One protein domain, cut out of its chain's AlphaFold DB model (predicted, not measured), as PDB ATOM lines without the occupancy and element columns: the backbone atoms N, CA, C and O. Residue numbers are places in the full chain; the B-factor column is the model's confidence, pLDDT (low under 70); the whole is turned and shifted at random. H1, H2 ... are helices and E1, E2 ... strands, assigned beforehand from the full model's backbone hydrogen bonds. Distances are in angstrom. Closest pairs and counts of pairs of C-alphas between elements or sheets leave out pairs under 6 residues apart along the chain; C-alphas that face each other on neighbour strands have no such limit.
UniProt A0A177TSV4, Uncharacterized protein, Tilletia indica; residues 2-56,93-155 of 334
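AT A GLANCE: This is residues 2 to 56 and 93 to 155 of the 334 residues of an uncharacterized protein of Tilletia indica (UniProt A0A177TSV4). One long, twisted sheet is folded into a wide V, with E2 and E3 running side by side through both arms and bending where the arms meet. E1, E5 and E6 complete one arm, E4 and E7 the other; residues 47 to 56 of H1 stick out free, sideways from near the end of the second arm, and a long loop, residues 13 to 28, lies past the end of the first. The 118 printed residues hold seven named strands and one helix in the order E1 E2 H1 E3 E4 E5 E6 E7, mostly strand by class. The sheet is branched and mixed, parallel between E2 and E3 and antiparallel at its other pairs. The whole is loose, with a radius of gyration of the C-alphas of 18.9 A and spans of 59 by 43 by 35 A.

IN THESE COORDINATES: Find C-alpha 6 at (231.110, 219.184, 211.669), where E1 begins; it runs to residue 12. E2, residues 29 to 43, covers 36.8 A, and H1, residues 44 to 56, covers 18.4 A. After the cut, look for C-alpha 93 at (247.784, 220.026, 200.446): E3 runs from there to residue 108 over 39.6 A. Then come E4 at residues 111 to 118, E5 at 121 to 128, E6 at 131 to 138 and E7 at 141 to 145, ending at C-alpha 145 at (231.703, 242.675, 227.619).

HOW THE PARTS SIT: Start at E1 and E2, an antiparallel hairpin, with N 9 and O 32 at 2.8 A. On the other side of E2 is E3, parallel at 1 degrees, with N 33 and O 96 at 2.8 A. E2 bends by 74 degrees at residue 37 and E3 by 72 degrees at residue 100. Beyond E3 the pairing is staggered: E5 is beside residues 93 to 99, with N 97 and O 123 at 2.8 A, and E4 is beside residues 101 to 108, with N 104 and O 116 at 2.7 A. E4 runs on into E5 at 66 degrees, and E6 into E7 at 65 degrees. Edge strand E6 is antiparallel to E5, with N 124 and O 135 at 2.8 A; edge strand E7 is antiparallel to E4, with N 117 and O 142 at 2.7 A. H1 only grazes the sheet with residues 44 to 49; its closest C-alphas to E3 are those of Arg 44 and Asn 108, 6.1 A. In H1 every O i to N i+4 pair is within hydrogen-bond range.

THE WHOLE: The two farthest C-alphas, those of Leu 18 and Asp 109, are 59.0 A apart. Residues 57 to 92 are not printed, and C-alphas 56 and 93 are 29.6 A apart across that cut. The link from E1 to E2 is long, with 16 residues. Mean pLDDT of the printed part is 77.4; look for values under 70 at residues 2 to 3, 46 to 56, 130 to 131, 133 and 140 to 155.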
ATOM      1  N   GLY A   2     218.541 217.305 211.885       51.56
ATOM      2  CA  GLY A   2     219.578 218.141 212.498       51.56
ATOM      3  C   GLY A   2     220.707 218.402 211.502       51.56
ATOM      4  O   GLY A   2     221.101 217.495 210.779       51.56
ATOM      5  N   LYS A   3     221.180 219.646 211.421       68.56
ATOM      6  CA  LYS A   3     222.337 220.012 210.596       68.56
ATOM      7  C   LYS A   3     223.603 219.508 211.296       68.56
ATOM      8  O   LYS A   3     223.762 219.768 212.488       68.56
ATOM      9  N   ASP A   4     224.474 218.803 210.575       80.00
ATOM     10  CA  ASP A   4     225.731 218.277 211.123       80.00
ATOM     11  C   ASP A   4     226.559 219.404 211.765       80.00
ATOM     12  O   ASP A   4     226.702 220.486 211.184       80.00
ATOM     13  N   LEU A   5     227.109 219.168 212.963       82.44
ATOM     14  CA  LEU A   5     227.958 220.155 213.642       82.44
ATOM     15  C   LEU A   5     229.295 220.338 212.911       82.44
ATOM     16  O   LEU A   5     229.781 221.460 212.781       82.44
ATOM     17  N   VAL A   6     229.858 219.234 212.422       86.94
ATOM     18  CA  VAL A   6     231.110 219.184 211.669       86.94
ATOM     19  C   VAL A   6     230.925 218.227 210.500       86.94
ATOM     20  O   VAL A   6     230.443 217.110 210.680       86.94
ATOM     21  N   ARG A   7     231.349 218.639 209.310       87.25
ATOM     22  CA  ARG A   7     231.453 217.782 208.131       87.25
ATOM     23  C   ARG A   7     232.854 217.895 207.563       87.25
ATOM     24  O   ARG A   7     233.320 218.995 207.291       87.25
ATOM     25  N   VAL A   8     233.506 216.758 207.355       90.25
ATOM     26  CA  VAL A   8     234.853 216.694 206.784       90.25
ATOM     27  C   VAL A   8     234.807 215.862 205.510       90.25
ATOM     28  O   VAL A   8     234.339 214.728 205.520       90.25
ATOM     29  N   LYS A   9     235.308 216.420 204.407       90.44
ATOM     30  CA  LYS A   9     235.537 215.712 203.147       90.44
ATOM     31  C   LYS A   9     237.026 215.735 202.836       90.44
ATOM     32  O   LYS A   9     237.572 216.790 202.524       90.44
ATOM     33  N   HIS A  10     237.658 214.569 202.887       92.25
ATOM     34  CA  HIS A  10     239.035 214.367 202.450       92.25
ATOM     35  C   HIS A  10     239.056 213.743 201.050       92.25
ATOM     36  O   HIS A  10     238.230 212.894 200.715       92.25
ATOM     37  N   THR A  11     239.983 214.181 200.208       88.88
ATOM     38  CA  THR A  11     240.204 213.646 198.864       88.88
ATOM     39  C   THR A  11     241.703 213.603 198.607       88.88
ATOM     40  O   THR A  11     242.379 214.609 198.810       88.88
ATOM     41  N   ARG A  12     242.210 212.450 198.166       89.75
ATOM     42  CA  ARG A  12     243.605 212.247 197.757       89.75
ATOM     43  C   ARG A  12     243.626 211.750 196.318       89.75
ATOM     44  O   ARG A  12     242.812 210.898 195.968       89.75
ATOM     45  N   VAL A  13     244.543 212.277 195.516       89.69
ATOM     46  CA  VAL A  13     244.652 211.982 194.083       89.69
ATOM     47  C   VAL A  13     246.100 211.673 193.744       89.69
ATOM     48  O   VAL A  13     247.008 212.355 194.213       89.69
ATOM     49  N   GLN A  14     246.313 210.632 192.944       87.50
ATOM     50  CA  GLN A  14     247.643 210.252 192.482       87.50
ATOM     51  C   GLN A  14     248.100 211.167 191.339       87.50
ATOM     52  O   GLN A  14     247.301 211.627 190.520       87.50
ATOM     53  N   ALA A  15     249.400 211.449 191.311       85.31
ATOM     54  CA  ALA A  15     250.039 212.377 190.382       85.31
ATOM     55  C   ALA A  15     249.899 212.000 188.898       85.31
ATOM     56  O   ALA A  15     249.976 212.878 188.041       85.31
ATOM     57  N   ASP A  16     249.745 210.711 188.619       88.50
ATOM     58  CA  ASP A  16     249.631 210.074 187.306       88.50
ATOM     59  C   ASP A  16     248.183 209.994 186.792       88.50
ATOM     60  O   ASP A  16     247.950 209.610 185.645       88.50
ATOM     61  N   SER A  17     247.201 210.397 187.603       89.56
ATOM     62  CA  SER A  17     245.804 210.455 187.180       89.56
ATOM     63  C   SER A  17     245.598 211.464 186.045       89.56
ATOM     64  O   SER A  17     246.030 212.615 186.123       89.56
ATOM     65  N   LEU A  18     244.836 211.065 185.020       89.81
ATOM     66  CA  LEU A  18     244.448 211.923 183.889       89.81
ATOM     67  C   LEU A  18     243.660 213.170 184.326       89.81
ATOM     68  O   LEU A  18     243.662 214.192 183.640       89.81
ATOM     69  N   GLU A  19     243.006 213.101 185.484       90.06
ATOM     70  CA  GLU A  19     242.201 214.184 186.053       90.06
ATOM     71  C   GLU A  19     243.005 215.110 186.978       90.06
ATOM     72  O   GLU A  19     242.501 216.150 187.414       90.06
ATOM     73  N   PHE A  20     244.261 214.759 187.288       88.50
ATOM     74  CA  PHE A  20     245.081 215.442 188.290       88.50
ATOM     75  C   PHE A  20     245.217 216.945 188.010       88.50
ATOM     76  O   PHE A  20     245.051 217.772 188.906       88.50
ATOM     77  N   MET A  21     245.472 217.311 186.753       88.69
ATOM     78  CA  MET A  21     245.622 218.713 186.357       88.69
ATOM     79  C   MET A  21     244.284 219.394 186.055       88.69
ATOM     80  O   MET A  21     244.108 220.556 186.410       88.69
ATOM     81  N   SER A  22     243.351 218.692 185.409       89.50
ATOM     82  CA  SER A  22     242.111 219.277 184.885       89.50
ATOM     83  C   SER A  22     241.031 219.483 185.950       89.50
ATOM     84  O   SER A  22     240.361 220.511 185.933       89.50
ATOM     85  N   ILE A  23     240.871 218.538 186.882       88.38
ATOM     86  CA  ILE A  23     239.839 218.582 187.932       88.38
ATOM     87  C   ILE A  23     240.437 219.016 189.268       88.38
ATOM     88  O   ILE A  23     239.854 219.825 189.988       88.38
ATOM     89  N   TYR A  24     241.607 218.476 189.606       88.62
ATOM     90  CA  TYR A  24     242.223 218.676 190.917       88.62
ATOM     91  C   TYR A  24     243.264 219.799 190.942       88.62
ATOM     92  O   TYR A  24     243.893 220.021 191.975       88.62
ATOM     93  N   GLU A  25     243.428 220.533 189.832       90.62
ATOM     94  CA  GLU A  25     244.315 221.703 189.709       90.62
ATOM     95  C   GLU A  25     245.770 221.411 190.135       90.62
ATOM     96  O   GLU A  25     246.507 222.282 190.611       90.62
ATOM     97  N   GLY A  26     246.189 220.155 190.002       89.00
ATOM     98  CA  GLY A  26     247.501 219.682 190.405       89.00
ATOM     99  C   GLY A  26     247.724 219.654 191.922       89.00
ATOM    100  O   GLY A  26     248.824 220.017 192.359       89.00
ATOM    101  N   ILE A  27     246.701 219.286 192.705       89.94
ATOM    102  CA  ILE A  27     246.726 219.175 194.174       89.94
ATOM    103  C   ILE A  27     246.579 217.718 194.605       89.94
ATOM    104  O   ILE A  27     245.586 217.067 194.291       89.94
ATOM    105  N   ASP A  28     247.551 217.236 195.373       91.19
ATOM    106  CA  ASP A  28     247.640 215.845 195.822       91.19
ATOM    107  C   ASP A  28     246.582 215.520 196.887       91.19
ATOM    108  O   ASP A  28     245.996 214.434 196.884       91.19
ATOM    109  N   GLN A  29     246.295 216.470 197.786       89.06
ATOM    110  CA  GLN A  29     245.308 216.299 198.852       89.06
ATOM    111  C   GLN A  29     244.425 217.530 199.058       89.06
ATOM    112  O   GLN A  29     244.894 218.665 199.113       89.06
ATOM    113  N   SER A  30     243.125 217.302 199.240       89.75
ATOM    114  CA  SER A  30     242.145 218.330 199.592       89.75
ATOM    115  C   SER A  30     241.331 217.917 200.815       89.75
ATOM    116  O   SER A  30     240.714 216.854 200.826       89.75
ATOM    117  N   ILE A  31     241.287 218.782 201.828       90.19
ATOM    118  CA  ILE A  31     240.462 218.630 203.031       90.19
ATOM    119  C   ILE A  31     239.477 219.797 203.074       90.19
ATOM    120  O   ILE A  31     239.881 220.949 203.204       90.19
ATOM    121  N   ASN A  32     238.182 219.515 202.969       89.88
ATOM    122  CA  ASN A  32     237.127 220.510 203.143       89.88
ATOM    123  C   ASN A  32     236.406 220.247 204.462       89.88
ATOM    124  O   ASN A  32     235.872 219.158 204.665       89.88
ATOM    125  N   VAL A  33     236.392 221.242 205.341       90.75
ATOM    126  CA  VAL A  33     235.747 221.201 206.650       90.75
ATOM    127  C   VAL A  33     234.612 222.219 206.660       90.75
ATOM    128  O   VAL A  33     234.832 223.399 206.399       90.75
ATOM    129  N   GLU A  34     233.401 221.779 206.975       92.00
ATOM    130  CA  GLU A  34     232.250 222.644 207.223       92.00
ATOM    131  C   GLU A  34     231.864 222.531 208.699       92.00
ATOM    132  O   GLU A  34     231.577 221.445 209.200       92.00
ATOM    133  N   LEU A  35     231.868 223.662 209.394       88.06
ATOM    134  CA  LEU A  35     231.515 223.794 210.799       88.06
ATOM    135  C   LEU A  35     230.193 224.564 210.885       88.06
ATOM    136  O   LEU A  35     230.054 225.668 210.343       88.06
ATOM    137  N   SER A  36     229.206 223.991 211.566       89.44
ATOM    138  CA  SER A  36     227.982 224.704 211.950       89.44
ATOM    139  C   SER A  36     228.260 225.635 213.141       89.44
ATOM    140  O   SER A  36     229.410 225.874 213.500       89.44
ATOM    141  N   THR A  37     227.224 226.227 213.734       88.56
ATOM    142  CA  THR A  37     227.388 227.143 214.869       88.56
ATOM    143  C   THR A  37     227.978 226.430 216.087       88.56
ATOM    144  O   THR A  37     227.346 225.529 216.637       88.56
ATOM    145  N   ILE A  38     229.151 226.871 216.544       86.69
ATOM    146  CA  ILE A  38     229.822 226.326 217.732       86.69
ATOM    147  C   ILE A  38     229.594 227.271 218.915       86.69
ATOM    148  O   ILE A  38     229.882 228.463 218.825       86.69
ATOM    149  N   ASN A  39     229.102 226.745 220.038       86.56
ATOM    150  CA  ASN A  39     229.002 227.480 221.300       86.56
ATOM    151  C   ASN A  39     230.036 226.937 222.286       86.56
ATOM    152  O   ASN A  39     229.948 225.786 222.703       86.56
ATOM    153  N   ILE A  40     230.992 227.776 222.672       85.19
ATOM    154  CA  ILE A  40     232.073 227.444 223.599       85.19
ATOM    155  C   ILE A  40     231.893 228.287 224.858       85.19
ATOM    156  O   ILE A  40     231.684 229.497 224.779       85.19
ATOM    157  N   ILE A  41     231.994 227.656 226.025       83.31
ATOM    158  CA  ILE A  41     232.121 228.354 227.305       83.31
ATOM    159  C   ILE A  41     233.535 228.088 227.805       83.31
ATOM    160  O   ILE A  41     233.889 226.952 228.107       83.31
ATOM    161  N   LEU A  42     234.347 229.136 227.855       81.31
ATOM    162  CA  LEU A  42     235.687 229.084 228.413       81.31
ATOM    163  C   LEU A  42     235.607 229.471 229.883       81.31
ATOM    164  O   LEU A  42     235.379 230.633 230.210       81.31
ATOM    165  N   THR A  43     235.796 228.482 230.754       80.25
ATOM    166  CA  THR A  43     236.006 228.699 232.189       80.25
ATOM    167  C   THR A  43     237.485 228.585 232.536       80.25
ATOM    168  O   THR A  43     238.252 227.979 231.784       80.25
ATOM    169  N   ARG A  44     237.891 229.097 233.706       74.25
ATOM    170  CA  ARG A  44     239.242 228.862 234.246       74.25
ATOM    171  C   ARG A  44     239.600 227.372 234.232       74.25
ATOM    172  O   ARG A  44     240.667 227.007 233.753       74.25
ATOM    173  N   VAL A  45     238.689 226.525 234.713       72.94
ATOM    174  CA  VAL A  45     238.890 225.070 234.801       72.94
ATOM    175  C   VAL A  45     238.997 224.442 233.414       72.94
ATOM    176  O   VAL A  45     239.869 223.614 233.193       72.94
ATOM    177  N   SER A  46     238.170 224.866 232.453       66.69
ATOM    178  CA  SER A  46     238.209 224.337 231.084       66.69
ATOM    179  C   SER A  46     239.548 224.608 230.400       66.69
ATOM    180  O   SER A  46     240.073 223.731 229.723       66.69
ATOM    181  N   VAL A  47     240.119 225.801 230.592       65.81
ATOM    182  CA  VAL A  47     241.434 226.137 230.025       65.81
ATOM    183  C   VAL A  47     242.546 225.346 230.718       65.81
ATOM    184  O   VAL A  47     243.409 224.806 230.032       65.81
ATOM    185  N   LEU A  48     242.496 225.213 232.050       67.31
ATOM    186  CA  LEU A  48     243.460 224.407 232.810       67.31
ATOM    187  C   LEU A  48     243.399 222.915 232.451       67.31
ATOM    188  O   LEU A  48     244.438 222.278 232.373       67.31
ATOM    189  N   ALA A  49     242.212 222.365 232.192       62.72
ATOM    190  CA  ALA A  49     242.041 220.962 231.817       62.72
ATOM    191  C   ALA A  49     242.535 220.668 230.394       62.72
ATOM    192  O   ALA A  49     243.181 219.652 230.160       62.72
ATOM    193  N   VAL A  50     242.261 221.562 229.433       59.03
ATOM    194  CA  VAL A  50     242.837 221.446 228.082       59.03
ATOM    195  C   VAL A  50     244.358 221.569 228.145       59.03
ATOM    196  O   VAL A  50     245.048 220.845 227.437       59.03
ATOM    197  N   TYR A  51     244.881 222.446 229.005       59.50
ATOM    198  CA  TYR A  51     246.314 222.542 229.267       59.50
ATOM    199  C   TYR A  51     246.886 221.235 229.825       59.50
ATOM    200  O   TYR A  51     247.813 220.707 229.226       59.50
ATOM    201  N   ASP A  52     246.320 220.708 230.912       58.50
ATOM    202  CA  ASP A  52     246.756 219.453 231.534       58.50
ATOM    203  C   ASP A  52     246.781 218.326 230.497       58.50
ATOM    204  O   ASP A  52     247.806 217.689 230.288       58.50
ATOM    205  N   TRP A  53     245.711 218.205 229.705       66.50
ATOM    206  CA  TRP A  53     245.651 217.250 228.605       66.50
ATOM    207  C   TRP A  53     246.752 217.456 227.553       66.50
ATOM    208  O   TRP A  53     247.369 216.477 227.135       66.50
ATOM    209  N   ILE A  54     247.016 218.697 227.117       52.72
ATOM    210  CA  ILE A  54     248.100 218.985 226.162       52.72
ATOM    211  C   ILE A  54     249.451 218.581 226.761       52.72
ATOM    212  O   ILE A  54     250.242 217.942 226.070       52.72
ATOM    213  N   MET A  55     249.706 218.920 228.027       55.59
ATOM    214  CA  MET A  55     250.969 218.604 228.692       55.59
ATOM    215  C   MET A  55     251.143 217.095 228.851       55.59
ATOM    216  O   MET A  55     252.149 216.564 228.409       55.59
ATOM    217  N   THR A  56     250.141 216.372 229.349       62.66
ATOM    218  CA  THR A  56     250.208 214.909 229.485       62.66
ATOM    219  C   THR A  56     250.325 214.188 228.140       62.66
ATOM    220  O   THR A  56     250.955 213.139 228.052       62.66
ATOM    221  N   LEU A  93     248.971 220.213 199.616       84.44
ATOM    222  CA  LEU A  93     247.784 220.026 200.446       84.44
ATOM    223  C   LEU A  93     246.967 221.316 200.475       84.44
ATOM    224  O   LEU A  93     247.461 222.377 200.848       84.44
ATOM    225  N   ARG A  94     245.689 221.213 200.126       88.56
ATOM    226  CA  ARG A  94     244.704 222.287 200.262       88.56
ATOM    227  C   ARG A  94     243.754 221.951 201.405       88.56
ATOM    228  O   ARG A  94     243.084 220.925 201.375       88.56
ATOM    229  N   VAL A  95     243.626 222.849 202.371       89.50
ATOM    230  CA  VAL A  95     242.609 222.783 203.423       89.50
ATOM    231  C   VAL A  95     241.668 223.968 203.257       89.50
ATOM    232  O   VAL A  95     242.115 225.103 203.129       89.50
ATOM    233  N   ARG A  96     240.360 223.729 203.239       88.75
ATOM    234  CA  ARG A  96     239.343 224.783 203.288       88.75
ATOM    235  C   ARG A  96     238.444 224.553 204.483       88.75
ATOM    236  O   ARG A  96     237.928 223.454 204.657       88.75
ATOM    237  N   VAL A  97     238.243 225.588 205.281       90.31
ATOM    238  CA  VAL A  97     237.411 225.562 206.477       90.31
ATOM    239  C   VAL A  97     236.340 226.630 206.330       90.31
ATOM    240  O   VAL A  97     236.643 227.818 206.279       90.31
ATOM    241  N   LYS A  98     235.079 226.204 206.286       91.19
ATOM    242  CA  LYS A  98     233.913 227.086 206.314       91.19
ATOM    243  C   LYS A  98     233.241 226.986 207.667       91.19
ATOM    244  O   LYS A  98     232.772 225.921 208.052       91.19
ATOM    245  N   LEU A  99     233.162 228.102 208.371       89.19
ATOM    246  CA  LEU A  99     232.507 228.235 209.659       89.19
ATOM    247  C   LEU A  99     231.220 229.035 209.505       89.19
ATOM    248  O   LEU A  99     231.235 230.174 209.036       89.19
ATOM    249  N   THR A 100     230.116 228.444 209.957       91.56
ATOM    250  CA  THR A 100     228.815 229.115 210.003       91.56
ATOM    251  C   THR A 100     228.785 230.167 211.095       91.56
ATOM    252  O   THR A 100     228.283 231.236 210.828       91.56
ATOM    253  N   SER A 101     229.268 229.881 212.309       89.19
ATOM    254  CA  SER A 101     229.414 230.867 213.392       89.19
ATOM    255  C   SER A 101     230.166 230.246 214.574       89.19
ATOM    256  O   SER A 101     230.064 229.041 214.804       89.19
ATOM    257  N   VAL A 102     230.895 231.046 215.350       89.00
ATOM    258  CA  VAL A 102     231.375 230.634 216.677       89.00
ATOM    259  C   VAL A 102     230.988 231.675 217.715       89.00
ATOM    260  O   VAL A 102     231.113 232.872 217.479       89.00
ATOM    261  N   VAL A 103     230.527 231.207 218.870       86.88
ATOM    262  CA  VAL A 103     230.229 232.019 220.048       86.88
ATOM    263  C   VAL A 103     231.069 231.488 221.198       86.88
ATOM    264  O   VAL A 103     230.859 230.367 221.653       86.88
ATOM    265  N   VAL A 104     232.004 232.291 221.684       86.94
ATOM    266  CA  VAL A 104     232.861 231.989 222.829       86.94
ATOM    267  C   VAL A 104     232.440 232.859 224.003       86.94
ATOM    268  O   VAL A 104     232.432 234.082 223.904       86.94
ATOM    269  N   ARG A 105     232.098 232.244 225.131       86.69
ATOM    270  CA  ARG A 105     231.740 232.931 226.377       86.69
ATOM    271  C   ARG A 105     232.865 232.762 227.386       86.69
ATOM    272  O   ARG A 105     233.130 231.642 227.806       86.69
ATOM    273  N   LEU A 106     233.513 233.859 227.762       81.06
ATOM    274  CA  LEU A 106     234.502 233.891 228.835       81.06
ATOM    275  C   LEU A 106     233.767 233.960 230.168       81.06
ATOM    276  O   LEU A 106     233.060 234.930 230.435       81.06
ATOM    277  N   ASN A 107     233.921 232.932 230.989       81.19
ATOM    278  CA  ASN A 107     233.287 232.831 232.293       81.19
ATOM    279  C   ASN A 107     234.358 232.628 233.370       81.19
ATOM    280  O   ASN A 107     235.224 231.762 233.250       81.19
ATOM    281  N   ASN A 108     234.307 233.426 234.430       75.62
ATOM    282  CA  ASN A 108     235.163 233.250 235.594       75.62
ATOM    283  C   ASN A 108     234.280 233.010 236.819       75.62
ATOM    284  O   ASN A 108     233.598 233.922 237.275       75.62
ATOM    285  N   ASP A 109     234.298 231.775 237.321       76.12
ATOM    286  CA  ASP A 109     233.622 231.352 238.554       76.12
ATOM    287  C   ASP A 109     232.119 231.714 238.606       76.12
ATOM    288  O   ASP A 109     231.593 232.135 239.631       76.12
ATOM    289  N   GLY A 110     231.414 231.556 237.479       73.88
ATOM    290  CA  GLY A 110     229.976 231.817 237.350       73.88
ATOM    291  C   GLY A 110     229.638 233.190 236.762       73.88
ATOM    292  O   GLY A 110     228.532 233.372 236.253       73.88
ATOM    293  N   GLN A 111     230.589 234.126 236.729       72.19
ATOM    294  CA  GLN A 111     230.405 235.450 236.136       72.19
ATOM    295  C   GLN A 111     230.791 235.447 234.651       72.19
ATOM    296  O   GLN A 111     231.917 235.107 234.286       72.19
ATOM    297  N   LEU A 112     229.864 235.852 233.775       75.12
ATOM    298  CA  LEU A 112     230.165 236.088 232.361       75.12
ATOM    299  C   LEU A 112     230.988 237.372 232.230       75.12
ATOM    300  O   LEU A 112     230.482 238.462 232.482       75.12
ATOM    301  N   LEU A 113     232.238 237.233 231.799       73.19
ATOM    302  CA  LEU A 113     233.149 238.351 231.578       73.19
ATOM    303  C   LEU A 113     232.980 238.930 230.174       73.19
ATOM    304  O   LEU A 113     232.899 240.140 230.007       73.19
ATOM    305  N   ALA A 114     232.900 238.077 229.150       73.62
ATOM    306  CA  ALA A 114     232.732 238.531 227.774       73.62
ATOM    307  C   ALA A 114     232.123 237.457 226.871       73.62
ATOM    308  O   ALA A 114     232.268 236.262 227.116       73.62
ATOM    309  N   THR A 115     231.486 237.881 225.783       78.62
ATOM    310  CA  THR A 115     231.054 237.008 224.688       78.62
ATOM    311  C   THR A 115     231.704 237.459 223.388       78.62
ATOM    312  O   THR A 115     231.406 238.545 222.900       78.62
ATOM    313  N   LEU A 116     232.567 236.626 222.817       79.12
ATOM    314  CA  LEU A 116     233.125 236.796 221.481       79.12
ATOM    315  C   LEU A 116     232.256 236.024 220.480       79.12
ATOM    316  O   LEU A 116     232.081 234.822 220.629       79.12
ATOM    317  N   THR A 117     231.713 236.678 219.460       79.06
ATOM    318  CA  THR A 117     230.957 236.022 218.384       79.06
ATOM    319  C   THR A 117     231.592 236.324 217.044       79.06
ATOM    320  O   THR A 117     231.798 237.484 216.718       79.06
ATOM    321  N   LEU A 118     231.843 235.308 216.230       82.44
ATOM    322  CA  LEU A 118     232.217 235.463 214.828       82.44
ATOM    323  C   LEU A 118     231.092 234.898 213.966       82.44
ATOM    324  O   LEU A 118     230.747 233.725 214.093       82.44
ATOM    325  N   SER A 119     230.506 235.734 213.111       84.19
ATOM    326  CA  SER A 119     229.275 235.382 212.398       84.19
ATOM    327  C   SER A 119     229.461 234.470 211.201       84.19
ATOM    328  O   SER A 119     228.483 233.842 210.842       84.19
ATOM    329  N   THR A 120     230.655 234.407 210.606       87.12
ATOM    330  CA  THR A 120     231.066 233.442 209.572       87.12
ATOM    331  C   THR A 120     232.592 233.445 209.459       87.12
ATOM    332  O   THR A 120     233.220 234.466 209.744       87.12
ATOM    333  N   ALA A 121     233.198 232.376 208.951       85.00
ATOM    334  CA  ALA A 121     234.575 232.413 208.447       85.00
ATOM    335  C   ALA A 121     234.740 231.487 207.240       85.00
ATOM    336  O   ALA A 121     234.185 230.394 207.226       85.00
ATOM    337  N   ASP A 122     235.516 231.905 206.247       86.62
ATOM    338  CA  ASP A 122     236.001 231.050 205.163       86.62
ATOM    339  C   ASP A 122     237.526 231.151 205.139       86.62
ATOM    340  O   ASP A 122     238.077 232.222 204.883       86.62
ATOM    341  N   VAL A 123     238.205 230.064 205.492       85.69
ATOM    342  CA  VAL A 123     239.663 229.999 205.608       85.69
ATOM    343  C   VAL A 123     240.183 228.973 204.615       85.69
ATOM    344  O   VAL A 123     239.767 227.816 204.628       85.69
ATOM    345  N   ALA A 124     241.128 229.373 203.776       82.62
ATOM    346  CA  ALA A 124     241.841 228.507 202.856       82.62
ATOM    347  C   ALA A 124     243.323 228.459 203.240       82.62
ATOM    348  O   ALA A 124     243.997 229.485 203.289       82.62
ATOM    349  N   VAL A 125     243.834 227.255 203.470       82.69
ATOM    350  CA  VAL A 125     245.249 226.977 203.706       82.69
ATOM    351  C   VAL A 125     245.774 226.151 202.536       82.69
ATOM    352  O   VAL A 125     245.161 225.165 202.134       82.69
ATOM    353  N   MET A 126     246.904 226.554 201.968       80.75
ATOM    354  CA  MET A 126     247.599 225.825 200.912       80.75
ATOM    355  C   MET A 126     249.032 225.558 201.351       80.75
ATOM    356  O   MET A 126     249.800 226.497 201.553       80.75
ATOM    357  N   LEU A 127     249.393 224.287 201.453       78.00
ATOM    358  CA  LEU A 127     250.745 223.830 201.710       78.00
ATOM    359  C   LEU A 127     251.356 223.373 200.386       78.00
ATOM    360  O   LEU A 127     250.743 222.607 199.640       78.00
ATOM    361  N   ARG A 128     252.562 223.854 200.086       80.06
ATOM    362  CA  ARG A 128     253.373 223.423 198.943       80.06
ATOM    363  C   ARG A 128     254.831 223.382 199.384       80.06
ATOM    364  O   ARG A 128     255.458 224.435 199.523       80.06
ATOM    365  N   GLY A 129     255.362 222.181 199.597       74.69
ATOM    366  CA  GLY A 129     256.709 222.025 200.146       74.69
ATOM    367  C   GLY A 129     256.843 222.726 201.506       74.69
ATOM    368  O   GLY A 129     255.995 222.502 202.363       74.69
ATOM    369  N   PRO A 130     257.845 223.605 201.711       67.69
ATOM    370  CA  PRO A 130     258.027 224.332 202.973       67.69
ATOM    371  C   PRO A 130     257.134 225.581 203.116       67.69
ATOM    372  O   PRO A 130     257.271 226.331 204.080       67.69
ATOM    373  N   THR A 131     256.274 225.878 202.135       61.91
ATOM    374  CA  THR A 131     255.470 227.112 202.128       61.91
ATOM    375  C   THR A 131     254.037 226.836 202.552       61.91
ATOM    376  O   THR A 131     253.388 225.950 201.989       61.91
ATOM    377  N   ILE A 132     253.522 227.660 203.466       74.56
ATOM    378  CA  ILE A 132     252.110 227.693 203.845       74.56
ATOM    379  C   ILE A 132     251.530 229.046 203.428       74.56
ATOM    380  O   ILE A 132     252.012 230.106 203.823       74.56
ATOM    381  N   ARG A 133     250.464 229.019 202.627       69.31
ATOM    382  CA  ARG A 133     249.661 230.205 202.309       69.31
ATOM    383  C   ARG A 133     248.331 230.112 203.021       69.31
ATOM    384  O   ARG A 133     247.616 229.130 202.833       69.31
ATOM    385  N   ILE A 134     248.004 231.138 203.792       79.56
ATOM    386  CA  ILE A 134     246.733 231.249 204.498       79.56
ATOM    387  C   ILE A 134     245.982 232.445 203.914       79.56
ATOM    388  O   ILE A 134     246.513 233.550 203.866       79.56
ATOM    389  N   ALA A 135     244.752 232.220 203.465       72.81
ATOM    390  CA  ALA A 135     243.816 233.267 203.076       72.81
ATOM    391  C   ALA A 135     242.539 233.104 203.899       72.81
ATOM    392  O   ALA A 135     242.021 231.995 204.023       72.81
ATOM    393  N   ALA A 136     242.020 234.192 204.459       75.94
ATOM    394  CA  ALA A 136     240.831 234.148 205.297       75.94
ATOM    395  C   ALA A 136     239.875 235.289 204.955       75.94
ATOM    396  O   ALA A 136     240.272 236.445 204.839       75.94
ATOM    397  N   ARG A 137     238.587 234.963 204.850       76.31
ATOM    398  CA  ARG A 137     237.489 235.923 204.810       76.31
ATOM    399  C   ARG A 137     236.643 235.734 206.056       76.31
ATOM    400  O   ARG A 137     235.972 234.716 206.215       76.31
ATOM    401  N   LEU A 138     236.666 236.723 206.937       77.94
ATOM    402  CA  LEU A 138     235.925 236.687 208.191       77.94
ATOM    403  C   LEU A 138     234.644 237.514 208.074       77.94
ATOM    404  O   LEU A 138     234.612 238.562 207.429       77.94
ATOM    405  N   GLY A 139     233.574 237.006 208.680       70.69
ATOM    406  CA  GLY A 139     232.351 237.757 208.920       70.69
ATOM    407  C   GLY A 139     232.533 238.742 210.072       70.69
ATOM    408  O   GLY A 139     233.638 239.035 210.522       70.69
ATOM    409  N   SER A 140     231.420 239.240 210.594       67.19
ATOM    410  CA  SER A 140     231.447 240.152 211.733       67.19
ATOM    411  C   SER A 140     231.937 239.468 213.003       67.19
ATOM    412  O   SER A 140     231.337 238.484 213.441       67.19
ATOM    413  N   LEU A 141     232.963 240.046 213.621       68.00
ATOM    414  CA  LEU A 141     233.456 239.671 214.939       68.00
ATOM    415  C   LEU A 141     232.918 240.657 215.981       68.00
ATOM    416  O   LEU A 141     233.216 241.841 215.885       68.00
ATOM    417  N   SER A 142     232.154 240.195 216.969       61.59
ATOM    418  CA  SER A 142     231.682 240.997 218.099       61.59
ATOM    419  C   SER A 142     232.290 240.536 219.409       61.59
ATOM    420  O   SER A 142     232.346 239.344 219.677       61.59
ATOM    421  N   LEU A 143     232.717 241.483 220.240       68.94
ATOM    422  CA  LEU A 143     233.067 241.237 221.633       68.94
ATOM    423  C   LEU A 143     232.090 242.025 222.508       68.94
ATOM    424  O   LEU A 143     232.132 243.250 222.542       68.94
ATOM    425  N   SER A 144     231.197 241.320 223.196       61.00
ATOM    426  CA  SER A 144     230.273 241.891 224.175       61.00
ATOM    427  C   SER A 144     230.814 241.626 225.572       61.00
ATOM    428  O   SER A 144     230.659 240.527 226.099       61.00
ATOM    429  N   ILE A 145     231.446 242.630 226.171       67.75
ATOM    430  CA  ILE A 145     231.703 242.675 227.619       67.75
ATOM    431  C   ILE A 145     230.442 243.263 228.287       67.75
ATOM    432  O   ILE A 145     229.515 243.660 227.578       67.75
ATOM    433  N   ILE A 146     230.374 243.319 229.618       59.06
ATOM    434  CA  ILE A 146     229.214 243.732 230.442       59.06
ATOM    435  C   ILE A 146     228.604 245.112 230.053       59.06
ATOM    436  O   ILE A 146     227.516 245.448 230.504       59.06
ATOM    437  N   SER A 147     229.186 245.874 229.119       45.50
ATOM    438  CA  SER A 147     228.390 246.607 228.107       45.50
ATOM    439  C   SER A 147     229.217 247.035 226.879       45.50
ATOM    440  O   SER A 147     229.845 248.087 226.874       45.50
ATOM    441  N   ILE A 148     229.195 246.245 225.796       41.22
ATOM    442  CA  ILE A 148     229.633 246.679 224.451       41.22
ATOM    443  C   ILE A 148     228.638 246.150 223.409       41.22
ATOM    444  O   ILE A 148     228.374 244.951 223.351       41.22
ATOM    445  N   TRP A 149     228.067 247.037 222.586       39.28
ATOM    446  CA  TRP A 149     227.135 246.692 221.501       39.28
ATOM    447  C   TRP A 149     227.813 246.834 220.134       39.28
ATOM    448  O   TRP A 149     228.375 247.887 219.829       39.28
ATOM    449  N   LEU A 150     227.709 245.802 219.285       37.69
ATOM    450  CA  LEU A 150     228.260 245.797 217.925       37.69
ATOM    451  C   LEU A 150     227.183 245.546 216.855       37.69
ATOM    452  O   LEU A 150     226.406 244.599 216.968       37.69
ATOM    453  N   ARG A 151     227.183 246.348 215.778       36.12
ATOM    454  CA  ARG A 151     226.418 246.116 214.536       36.12
ATOM    455  C   ARG A 151     227.375 245.979 213.344       36.12
ATOM    456  O   ARG A 151     228.355 246.707 213.250       36.12
ATOM    457  N   THR A 152     227.094 245.013 212.473       48.56
ATOM    458  CA  THR A 152     227.994 244.498 211.426       48.56
ATOM    459  C   THR A 152     228.018 245.349 210.148       48.56
ATOM    460  O   THR A 152     226.995 245.892 209.737       48.56
ATOM    461  N   GLY A 153     229.225 245.459 209.579       53.31
ATOM    462  CA  GLY A 153     229.708 246.427 208.588       53.31
ATOM    463  C   GLY A 153     231.040 247.030 209.062       53.31
ATOM    464  O   GLY A 153     232.015 247.020 208.321       53.31
ATOM    465  N   SER A 154     231.085 247.411 210.346       55.28
ATOM    466  CA  SER A 154     232.202 248.047 211.061       55.28
ATOM    467  C   SER A 154     232.502 247.334 212.383       55.28
ATOM    468  O   SER A 154     231.563 246.977 213.096       55.28
ATOM    469  N   LEU A 155     233.775 247.158 212.756       64.06
ATOM    470  CA  LEU A 155     234.135 246.753 214.125       64.06
ATOM    471  C   LEU A 155     234.027 247.982 215.032       64.06
ATOM    472  O   LEU A 155     234.524 249.030 214.664       64.06
TER     473      LEU A 155